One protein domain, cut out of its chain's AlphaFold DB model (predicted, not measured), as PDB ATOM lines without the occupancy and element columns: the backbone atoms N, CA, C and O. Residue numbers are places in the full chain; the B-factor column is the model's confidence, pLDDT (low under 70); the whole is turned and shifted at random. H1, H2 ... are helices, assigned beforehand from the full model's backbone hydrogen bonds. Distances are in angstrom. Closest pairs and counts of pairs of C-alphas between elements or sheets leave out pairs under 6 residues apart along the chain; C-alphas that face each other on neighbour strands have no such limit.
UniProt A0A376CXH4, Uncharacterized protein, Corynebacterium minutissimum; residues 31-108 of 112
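AT A GLANCE: This is residues 31 to 108 of the 112 residues of an uncharacterized protein of Corynebacterium minutissimum (UniProt A0A376CXH4). Two helices, H1 and H2, run side by side in opposite directions, and the longest helix, H4, crosses over the pair on one side, its later part meeting H1 and an earlier part meeting H2. The short H3 sits beyond H2, on the side away from H1, and a long loop of residues 45 to 61 joins H1 to H2. The printed part has 78 residues with four named helices, in the order H1, H2, H3, H4, and no named strand, and its class is all helix. The whole is compact, with a radius of gyration of the C-alphas of 11.9 A, and spans 32 by 28 by 19 A.

HOW THE PARTS SIT: H4, residues 92 to 108, touches H1, residues 32 to 44, with residues 104 to 108 alone, and H1 touches H4 with residues 35 to 39 alone. The closest C-alphas, those of Ile 39 and Ala 104, are 6.7 A apart, and the two helices run opposite ways at a steep tilt of 53 degrees. H4 only just touches H2, residues 62 to 75, with 3 pairs of C-alphas within 8 A. The closest are those of Ile 69 and Ala 96, 6.7 A apart, and these helices run the same way at a steep tilt of 61 degrees. H1 and H2 form a helical hairpin, running opposite ways at a shallow tilt of 11 degrees. They only just touch, with 3 pairs of C-alphas within 8 A, the closest being those of Arg 41 and Phe 68 at 7.0 A. H3, residues 80 to 86, touches H2 with residues 73 to 74 of H2 alone. The closest C-alphas there, of Thr 73 and Ala 80, are 5.3 A apart, at a steep tilt of 56 degrees. H3 and H4 are close but not clearly touching, the closest C-alphas being those of Phe 86 and Gly 92 at 7.3 A. H1 and H3 are apart. In H1, H2, H3 and H4 every O i to N i+4 pair is within hydrogen-bond range.

IN THESE COORDINATES: H4 runs 24.1 A from C-alpha 92 at (135.769, 153.317, 85.130) to C-alpha 108 at (115.657, 166.528, 84.656). H2 is 19.8 A long, H1 is 18.1 A and H3 is 9.9 A. H1 begins at C-alpha 32, at (118.897, 175.287, 80.886).

THE WHOLE: The two C-alphas farthest apart, those of Ala 32 and Tyr 90, are 33.5 A apart. The printed part has no cut. The link from H1 to H2, 17 residues, is long, and those from H2 to H3 and from H3 to H4 are tight. The mean pLDDT of the printed part is 88.5, and residues 49 to 56 are under 70.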
ATOM      1  N   TYR A  31     123.017 175.948  83.446       93.81
ATOM      2  CA  TYR A  31     121.980 176.676  82.726       93.81
ATOM      3  C   TYR A  31     121.117 175.724  81.888       93.81
ATOM      4  O   TYR A  31     121.591 174.683  81.432       93.81
ATOM      5  N   ALA A  32     119.869 176.110  81.611       92.75
ATOM      6  CA  ALA A  32     118.897 175.287  80.886       92.75
ATOM      7  C   ALA A  32     119.416 174.759  79.532       92.75
ATOM      8  O   ALA A  32     119.123 173.631  79.148       92.75
ATOM      9  N   ALA A  33     120.232 175.540  78.811       95.69
ATOM     10  CA  ALA A  33     120.819 175.080  77.549       95.69
ATOM     11  C   ALA A  33     121.811 173.918  77.739       95.69
ATOM     12  O   ALA A  33     121.883 173.033  76.891       95.69
ATOM     13  N   ASP A  34     122.566 173.908  78.837       95.38
ATOM     14  CA  ASP A  34     123.504 172.826  79.143       95.38
ATOM     15  C   ASP A  34     122.746 171.575  79.591       95.38
ATOM     16  O   ASP A  34     123.060 170.483  79.121       95.38
ATOM     17  N   GLN A  35     121.691 171.744  80.400       92.75
ATOM     18  CA  GLN A  35     120.767 170.658  80.753       92.75
ATOM     19  C   GLN A  35     120.174 170.013  79.493       92.75
ATOM     20  O   GLN A  35     120.287 168.806  79.310       92.75
ATOM     21  N   ALA A  36     119.636 170.817  78.567       93.25
ATOM     22  CA  ALA A  36     119.053 170.320  77.322       93.25
ATOM     23  C   ALA A  36     120.066 169.558  76.451       93.25
ATOM     24  O   ALA A  36     119.720 168.550  75.839       93.25
ATOM     25  N   ARG A  37     121.329 170.004  76.403       95.50
ATOM     26  CA  ARG A  37     122.393 169.288  75.676       95.50
ATOM     27  C   ARG A  37     122.768 167.970  76.344       95.50
ATOM     28  O   ARG A  37     122.994 166.995  75.635       95.50
ATOM     29  N   LEU A  38     122.861 167.947  77.673       93.94
ATOM     30  CA  LEU A  38     123.141 166.731  78.437       93.94
ATOM     31  C   LEU A  38     122.044 165.688  78.201       93.94
ATOM     32  O   LEU A  38     122.336 164.577  77.767       93.94
ATOM     33  N   ILE A  39     120.790 166.098  78.396       90.56
ATOM     34  CA  ILE A  39     119.586 165.290  78.180       90.56
ATOM     35  C   ILE A  39     119.524 164.792  76.731       90.56
ATOM     36  O   ILE A  39     119.438 163.593  76.496       90.56
ATOM     37  N   GLY A  40     119.674 165.681  75.744       91.06
ATOM     38  CA  GLY A  40     119.612 165.299  74.331       91.06
ATOM     39  C   GLY A  40     120.691 164.293  73.916       91.06
ATOM     40  O   GLY A  40     120.426 163.407  73.102       91.06
ATOM     41  N   ARG A  41     121.897 164.385  74.490       92.81
ATOM     42  CA  ARG A  41     122.961 163.397  74.259       92.81
ATOM     43  C   ARG A  41     122.632 162.046  74.891       92.81
ATOM     44  O   ARG A  41     122.807 161.036  74.220       92.81
ATOM     45  N   LEU A  42     122.106 162.025  76.115       89.00
ATOM     46  CA  LEU A  42     121.658 160.788  76.766       89.00
ATOM     47  C   LEU A  42     120.551 160.089  75.977       89.00
ATOM     48  O   LEU A  42     120.674 158.905  75.676       89.00
ATOM     49  N   THR A  43     119.539 160.834  75.537       86.12
ATOM     50  CA  THR A  43     118.462 160.287  74.703       86.12
ATOM     51  C   THR A  43     118.987 159.763  73.364       86.12
ATOM     52  O   THR A  43     118.509 158.747  72.874       86.12
ATOM     53  N   THR A  44     120.002 160.408  72.775       88.81
ATOM     54  CA  THR A  44     120.635 159.930  71.526       88.81
ATOM     55  C   THR A  44     121.357 158.597  71.724       88.81
ATOM     56  O   THR A  44     121.376 157.774  70.814       88.81
ATOM     57  N   LEU A  45     121.916 158.367  72.915       87.56
ATOM     58  CA  LEU A  45     122.489 157.080  73.299       87.56
ATOM     59  C   LEU A  45     121.417 156.031  73.627       87.56
ATOM     60  O   LEU A  45     121.754 154.868  73.770       87.56
ATOM     61  N   GLY A  46     120.140 156.405  73.730       83.31
ATOM     62  CA  GLY A  46     119.065 155.484  74.106       83.31
ATOM     63  C   GLY A  46     118.905 155.294  75.614       83.31
ATOM     64  O   GLY A  46     118.211 154.367  76.029       83.31
ATOM     65  N   PHE A  47     119.518 156.159  76.429       81.25
ATOM     66  CA  PHE A  47     119.219 156.219  77.856       81.25
ATOM     67  C   PHE A  47     117.923 156.992  78.086       81.25
ATOM     68  O   PHE A  47     117.766 158.112  77.583       81.25
ATOM     69  N   ASP A  48     117.030 156.405  78.879       70.81
ATOM     70  CA  ASP A  48     115.891 157.120  79.436       70.81
ATOM     71  C   ASP A  48     116.305 157.815  80.741       70.81
ATOM     72  O   ASP A  48     117.048 157.273  81.560       70.81
ATOM     73  N   ILE A  49     115.852 159.050  80.910       65.00
ATOM     74  CA  ILE A  49     116.156 159.890  82.071       65.00
ATOM     75  C   ILE A  49     115.110 159.657  83.168       65.00
ATOM     76  O   ILE A  49     115.387 159.912  84.340       65.00
ATOM     77  N   ASP A  50     113.950 159.099  82.802       62.19
ATOM     78  CA  ASP A  50     112.840 158.799  83.708       62.19
ATOM     79  C   ASP A  50     113.039 157.494  84.506       62.19
ATOM     80  O   ASP A  50     112.180 157.105  85.299       62.19
ATOM     81  N   GLY A  51     114.206 156.851  84.376       50.09
ATOM     82  CA  GLY A  51     114.614 155.751  85.250       50.09
ATOM     83  C   GLY A  51     114.196 154.357  84.787       50.09
ATOM     84  O   GLY A  51     114.181 153.444  85.612       50.09
ATOM     85  N   ASP A  52     113.902 154.158  83.498       49.81
ATOM     86  CA  ASP A  52     113.893 152.805  82.934       49.81
ATOM     87  C   ASP A  52     115.352 152.315  82.846       49.81
ATOM     88  O   ASP A  52     116.090 152.604  81.905       49.81
ATOM     89  N   GLU A  53     115.786 151.596  83.887       52.34
ATOM     90  CA  GLU A  53     117.128 151.009  84.060       52.34
ATOM     91  C   GLU A  53     117.491 149.930  83.015       52.34
ATOM     92  O   GLU A  53     118.508 149.251  83.148       52.34
ATOM     93  N   ASP A  54     116.694 149.761  81.961       54.62
ATOM     94  CA  ASP A  54     116.804 148.650  81.012       54.62
ATOM     95  C   ASP A  54     117.605 149.002  79.743       54.62
ATOM     96  O   ASP A  54     117.533 148.304  78.726       54.62
ATOM     97  N   THR A  55     118.408 150.075  79.770       63.75
ATOM     98  CA  THR A  55     119.376 150.322  78.693       63.75
ATOM     99  C   THR A  55     120.480 149.266  78.752       63.75
ATOM    100  O   THR A  55     121.434 149.368  79.525       63.75
ATOM    101  N   ASP A  56     120.371 148.248  77.896       68.88
ATOM    102  CA  ASP A  56     121.417 147.248  77.713       68.88
ATOM    103  C   ASP A  56     122.704 147.925  77.227       68.88
ATOM    104  O   ASP A  56     122.825 148.309  76.060       68.88
ATOM    105  N   LEU A  57     123.690 148.047  78.120       70.25
ATOM    106  CA  LEU A  57     125.001 148.620  77.812       70.25
ATOM    107  C   LEU A  57     125.690 147.910  76.637       70.25
ATOM    108  O   LEU A  57     126.519 148.523  75.972       70.25
ATOM    109  N   GLN A  58     125.360 146.643  76.353       75.06
ATOM    110  CA  GLN A  58     125.918 145.913  75.209       75.06
ATOM    111  C   GLN A  58     125.324 146.344  73.865       75.06
ATOM    112  O   GLN A  58     125.918 146.071  72.822       75.06
ATOM    113  N   SER A  59     124.173 147.015  73.882       80.31
ATOM    114  CA  SER A  59     123.507 147.539  72.687       80.31
ATOM    115  C   SER A  59     123.984 148.940  72.294       80.31
ATOM    116  O   SER A  59     123.686 149.409  71.194       80.31
ATOM    117  N   LEU A  60     124.742 149.598  73.176       83.56
ATOM    118  CA  LEU A  60     125.225 150.955  72.972       83.56
ATOM    119  C   LEU A  60     126.434 150.992  72.039       83.56
ATOM    120  O   LEU A  60     127.340 150.161  72.115       83.56
ATOM    121  N   ASP A  61     126.487 152.025  71.204       90.44
ATOM    122  CA  ASP A  61     127.708 152.364  70.485       90.44
ATOM    123  C   ASP A  61     128.749 152.926  71.465       90.44
ATOM    124  O   ASP A  61     128.603 154.030  71.992       90.44
ATOM    125  N   MET A  62     129.804 152.148  71.712       90.75
ATOM    126  CA  MET A  62     130.843 152.491  72.684       90.75
ATOM    127  C   MET A  62     131.621 153.756  72.308       90.75
ATOM    128  O   MET A  62     132.101 154.440  73.210       90.75
ATOM    129  N   GLU A  63     131.723 154.089  71.018       94.94
ATOM    130  CA  GLU A  63     132.372 155.334  70.589       94.94
ATOM    131  C   GLU A  63     131.519 156.540  70.999       94.94
ATOM    132  O   GLU A  63     132.002 157.460  71.655       94.94
ATOM    133  N   SER A  64     130.212 156.483  70.728       93.69
ATOM    134  CA  SER A  64     129.268 157.513  71.169       93.69
ATOM    135  C   SER A  64     129.212 157.643  72.700       93.69
ATOM    136  O   SER A  64     129.056 158.748  73.227       93.69
ATOM    137  N   VAL A  65     129.357 156.535  73.437       93.56
ATOM    138  CA  VAL A  65     129.463 156.557  74.907       93.56
ATOM    139  C   VAL A  65     130.754 157.243  75.362       93.56
ATOM    140  O   VAL A  65     130.712 158.044  76.297       93.56
ATOM    141  N   ALA A  66     131.888 156.977  74.709       96.06
ATOM    142  CA  ALA A  66     133.152 157.647  75.011       96.06
ATOM    143  C   ALA A  66     133.057 159.163  74.763       96.06
ATOM    144  O   ALA A  66     133.346 159.946  75.669       96.06
ATOM    145  N   ASP A  67     132.529 159.573  73.604       96.94
ATOM    146  CA  ASP A  67     132.279 160.980  73.262       96.94
ATOM    147  C   ASP A  67     131.374 161.679  74.287       96.94
ATOM    148  O   ASP A  67     131.532 162.864  74.598       96.94
ATOM    149  N   PHE A  68     130.393 160.954  74.823       96.12
ATOM    150  CA  PHE A  68     129.519 161.465  75.867       96.12
ATOM    151  C   PHE A  68     130.250 161.668  77.198       96.12
ATOM    152  O   PHE A  68     130.080 162.717  77.826       96.12
ATOM    153  N   ILE A  69     131.082 160.713  77.613       96.50
ATOM    154  CA  ILE A  69     131.892 160.827  78.834       96.50
ATOM    155  C   ILE A  69     132.875 161.997  78.718       96.50
ATOM    156  O   ILE A  69     133.010 162.775  79.668       96.50
ATOM    157  N   ASP A  70     133.506 162.185  77.559       98.00
ATOM    158  CA  ASP A  70     134.389 163.329  77.309       98.00
ATOM    159  C   ASP A  70     133.616 164.652  77.338       98.00
ATOM    160  O   ASP A  70     134.021 165.600  78.016       98.00
ATOM    161  N   TYR A  71     132.438 164.705  76.710       97.94
ATOM    162  CA  TYR A  71     131.562 165.873  76.788       97.94
ATOM    163  C   TYR A  71     131.206 166.239  78.238       97.94
ATOM    164  O   TYR A  71     131.255 167.417  78.607       97.94
ATOM    165  N   VAL A  72     130.861 165.255  79.070       97.62
ATOM    166  CA  VAL A  72     130.537 165.470  80.490       97.62
ATOM    167  C   VAL A  72     131.762 165.952  81.254       97.62
ATOM    168  O   VAL A  72     131.680 166.925  82.006       97.62
ATOM    169  N   THR A  73     132.910 165.327  81.010       98.19
ATOM    170  CA  THR A  73     134.189 165.701  81.613       98.19
ATOM    171  C   THR A  73     134.536 167.161  81.323       98.19
ATOM    172  O   THR A  73     134.913 167.898  82.230       98.19
ATOM    173  N   ASP A  74     134.354 167.613  80.085       97.81
ATOM    174  CA  ASP A  74     134.775 168.954  79.676       97.81
ATOM    175  C   ASP A  74     133.775 170.059  80.060       97.81
ATOM    176  O   ASP A  74     134.167 171.210  80.250       97.81
ATOM    177  N   ASN A  75     132.481 169.737  80.187       97.25
ATOM    178  CA  ASN A  75     131.426 170.744  80.392       97.25
ATOM    179  C   ASN A  75     130.819 170.726  81.802       97.25
ATOM    180  O   ASN A  75     130.300 171.750  82.268       97.25
ATOM    181  N   PHE A  76     130.863 169.580  82.479       97.31
ATOM    182  CA  PHE A  76     130.190 169.361  83.757       97.31
ATOM    183  C   PHE A  76     131.134 169.014  84.898       97.31
ATOM    184  O   PHE A  76     130.751 169.248  86.041       97.31
ATOM    185  N   ALA A  77     132.354 168.533  84.649       97.69
ATOM    186  CA  ALA A  77     133.300 168.332  85.738       97.69
ATOM    187  C   ALA A  77     133.765 169.675  86.325       97.69
ATOM    188  O   ALA A  77     134.106 170.615  85.608       97.69
ATOM    189  N   VAL A  78     133.842 169.758  87.655       97.25
ATOM    190  CA  VAL A  78     134.491 170.883  88.356       97.25
ATOM    191  C   VAL A  78     135.992 170.889  88.066       97.25
ATOM    192  O   VAL A  78     136.623 171.942  87.996       97.25
ATOM    193  N   ASN A  79     136.572 169.699  87.911       97.75
ATOM    194  CA  ASN A  79     137.956 169.497  87.521       97.75
ATOM    195  C   ASN A  79     138.042 168.250  86.632       97.75
ATOM    196  O   ASN A  79     137.841 167.133  87.110       97.75
ATOM    197  N   ALA A  80     138.347 168.462  85.352       97.50
ATOM    198  CA  ALA A  80     138.387 167.406  84.348       97.50
ATOM    199  C   ALA A  80     139.414 166.308  84.678       97.50
ATOM    200  O   ALA A  80     139.116 165.128  84.531       97.50
ATOM    201  N   ASP A  81     140.593 166.667  85.193       98.00
ATOM    202  CA  ASP A  81     141.643 165.692  85.514       98.00
ATOM    203  C   ASP A  81     141.243 164.787  86.684       98.00
ATOM    204  O   ASP A  81     141.436 163.575  86.623       98.00
ATOM    205  N   LYS A  82     140.611 165.349  87.722       97.88
ATOM    206  CA  LYS A  82     140.085 164.561  88.849       97.88
ATOM    207  C   LYS A  82     138.933 163.654  88.439       97.88
ATOM    208  O   LYS A  82     138.818 162.551  88.964       97.88
ATOM    209  N   PHE A  83     138.084 164.113  87.521       97.69
ATOM    210  CA  PHE A  83     137.026 163.274  86.968       97.69
ATOM    211  C   PHE A  83     137.626 162.098  86.191       97.69
ATOM    212  O   PHE A  83     137.288 160.954  86.481       97.69
ATOM    213  N   ARG A  84     138.601 162.358  85.308       97.94
ATOM    214  CA  ARG A  84     139.324 161.312  84.564       97.94
ATOM    215  C   ARG A  84     140.017 160.313  85.487       97.94
ATOM    216  O   ARG A  84     139.966 159.121  85.218       97.94
ATOM    217  N   GLU A  85     140.645 160.775  86.568       97.75
ATOM    218  CA  GLU A  85     141.260 159.896  87.572       97.75
ATOM    219  C   GLU A  85     140.214 159.005  88.257       97.75
ATOM    220  O   GLU A  85     140.409 157.797  88.383       97.75
ATOM    221  N   PHE A  86     139.078 159.583  88.653       97.31
ATOM    222  CA  PHE A  86     137.986 158.855  89.296       97.31
ATOM    223  C   PHE A  86     137.370 157.781  88.387       97.31
ATOM    224  O   PHE A  86     137.075 156.669  88.842       97.31
ATOM    225  N   THR A  87     137.211 158.096  87.100       97.19
ATOM    226  CA  THR A  87     136.644 157.202  86.085       97.19
ATOM    227  C   THR A  87     137.698 156.362  85.360       97.19
ATOM    228  O   THR A  87     137.387 155.730  84.351       97.19
ATOM    229  N   ALA A  88     138.943 156.325  85.838       96.00
ATOM    230  CA  ALA A  88     139.988 155.478  85.276       96.00
ATOM    231  C   ALA A  88     139.987 154.066  85.886       96.00
ATOM    232  O   ALA A  88     139.550 153.826  87.013       96.00
ATOM    233  N   GLY A  89     140.561 153.118  85.141       94.69
ATOM    234  CA  GLY A  89     140.813 151.758  85.617       94.69
ATOM    235  C   GLY A  89     139.572 150.863  85.666       94.69
ATOM    236  O   GLY A  89     138.576 151.089  84.975       94.69
ATOM    237  N   TYR A  90     139.655 149.787  86.453       94.00
ATOM    238  CA  TYR A  90     138.576 148.805  86.569       94.00
ATOM    239  C   TYR A  90     137.273 149.463  87.037       94.00
ATOM    240  O   TYR A  90     137.238 150.142  88.061       94.00
ATOM    241  N   GLY A  91     136.196 149.242  86.279       91.44
ATOM    242  CA  GLY A  91     134.886 149.834  86.554       91.44
ATOM    243  C   GLY A  91     134.762 151.314  86.179       91.44
ATOM    244  O   GLY A  91     133.728 151.904  86.467       91.44
ATOM    245  N   GLY A  92     135.766 151.907  85.525       94.75
ATOM    246  CA  GLY A  92     135.769 153.317  85.130       94.75
ATOM    247  C   GLY A  92     134.561 153.738  84.289       94.75
ATOM    248  O   GLY A  92     133.917 154.737  84.598       94.75
ATOM    249  N   LEU A  93     134.191 152.913  83.303       93.06
ATOM    250  CA  LEU A  93     132.988 153.109  82.486       93.06
ATOM    251  C   LEU A  93     131.712 153.149  83.341       93.06
ATOM    252  O   LEU A  93     130.923 154.080  83.222       93.06
ATOM    253  N   ASN A  94     131.538 152.175  84.240       90.81
ATOM    254  CA  ASN A  94     130.363 152.114  85.114       90.81
ATOM    255  C   ASN A  94     130.313 153.321  86.054       90.81
ATOM    256  O   ASN A  94     129.264 153.933  86.188       90.81
ATOM    257  N   LYS A  95     131.446 153.715  86.651       93.69
ATOM    258  CA  LYS A  95     131.523 154.925  87.485       93.69
ATOM    259  C   LYS A  95     131.113 156.175  86.709       93.69
ATOM    260  O   LYS A  95     130.327 156.965  87.220       93.69
ATOM    261  N   ALA A  96     131.626 156.341  85.487       94.69
ATOM    262  CA  ALA A  96     131.302 157.482  84.636       94.69
ATOM    263  C   ALA A  96     129.808 157.521  84.289       94.69
ATOM    264  O   ALA A  96     129.166 158.558  84.464       94.69
ATOM    265  N   LEU A  97     129.250 156.395  83.836       90.94
ATOM    266  CA  LEU A  97     127.845 156.296  83.450       90.94
ATOM    267  C   LEU A  97     126.912 156.459  84.647       90.94
ATOM    268  O   LEU A  97     126.043 157.319  84.592       90.94
ATOM    269  N   SER A  98     127.116 155.722  85.743       88.75
ATOM    270  CA  SER A  98     126.285 155.845  86.947       88.75
ATOM    271  C   SER A  98     126.270 157.279  87.468       88.75
ATOM    272  O   SER A  98     125.201 157.845  87.675       88.75
ATOM    273  N   LEU A  99     127.442 157.907  87.605       92.31
ATOM    274  CA  LEU A  99     127.532 159.279  88.096       92.31
ATOM    275  C   LEU A  99     126.822 160.268  87.160       92.31
ATOM    276  O   LEU A  99     126.098 161.149  87.618       92.31
ATOM    277  N   THR A 100     127.004 160.119  85.849       91.94
ATOM    278  CA  THR A 100     126.426 161.045  84.870       91.94
ATOM    279  C   THR A 100     124.919 160.864  84.710       91.94
ATOM    280  O   THR A 100     124.197 161.856  84.625       91.94
ATOM    281  N   LEU A 101     124.435 159.621  84.685       89.31
ATOM    282  CA  LEU A 101     123.010 159.310  84.585       89.31
ATOM    283  C   LEU A 101     122.265 159.831  85.809       89.31
ATOM    284  O   LEU A 101     121.282 160.550  85.655       89.31
ATOM    285  N   SER A 102     122.778 159.578  87.018       88.62
ATOM    286  CA  SER A 102     122.176 160.122  88.238       88.62
ATOM    287  C   SER A 102     122.192 161.652  88.252       88.62
ATOM    288  O   SER A 102     121.211 162.275  88.649       88.62
ATOM    289  N   TYR A 103     123.266 162.279  87.767       91.81
ATOM    290  CA  TYR A 103     123.349 163.736  87.670       91.81
ATOM    291  C   TYR A 103     122.320 164.316  86.690       91.81
ATOM    292  O   TYR A 103     121.672 165.321  86.985       91.81
ATOM    293  N   ALA A 104     122.154 163.685  85.527       89.69
ATOM    294  CA  ALA A 104     121.167 164.089  84.535       89.69
ATOM    295  C   ALA A 104     119.731 163.869  85.023       89.69
ATOM    296  O   ALA A 104     118.892 164.739  84.801       89.69
ATOM    297  N   ALA A 105     119.471 162.766  85.730       86.25
ATOM    298  CA  ALA A 105     118.182 162.496  86.354       86.25
ATOM    299  C   ALA A 105     117.811 163.604  87.352       86.25
ATOM    300  O   ALA A 105     116.712 164.141  87.281       86.25
ATOM    301  N   GLU A 106     118.733 164.037  88.223       87.69
ATOM    302  CA  GLU A 106     118.469 165.169  89.131       87.69
ATOM    303  C   GLU A 106     118.211 166.491  88.400       87.69
ATOM    304  O   GLU A 106     117.357 167.269  88.816       87.69
ATOM    305  N   LEU A 107     118.938 166.765  87.312       87.25
ATOM    306  CA  LEU A 107     118.721 167.969  86.504       87.25
ATOM    307  C   LEU A 107     117.396 167.942  85.729       87.25
ATOM    308  O   LEU A 107     116.863 169.008  85.426       87.25
ATOM    309  N   GLY A 108     116.907 166.749  85.380       79.19
ATOM    310  CA  GLY A 108     115.657 166.528  84.656       79.19
ATOM    311  C   GLY A 108     114.410 166.537  85.542       79.19
ATOM    312  O   GLY A 108     113.313 166.749  85.030       79.19
TER     313      GLY A 108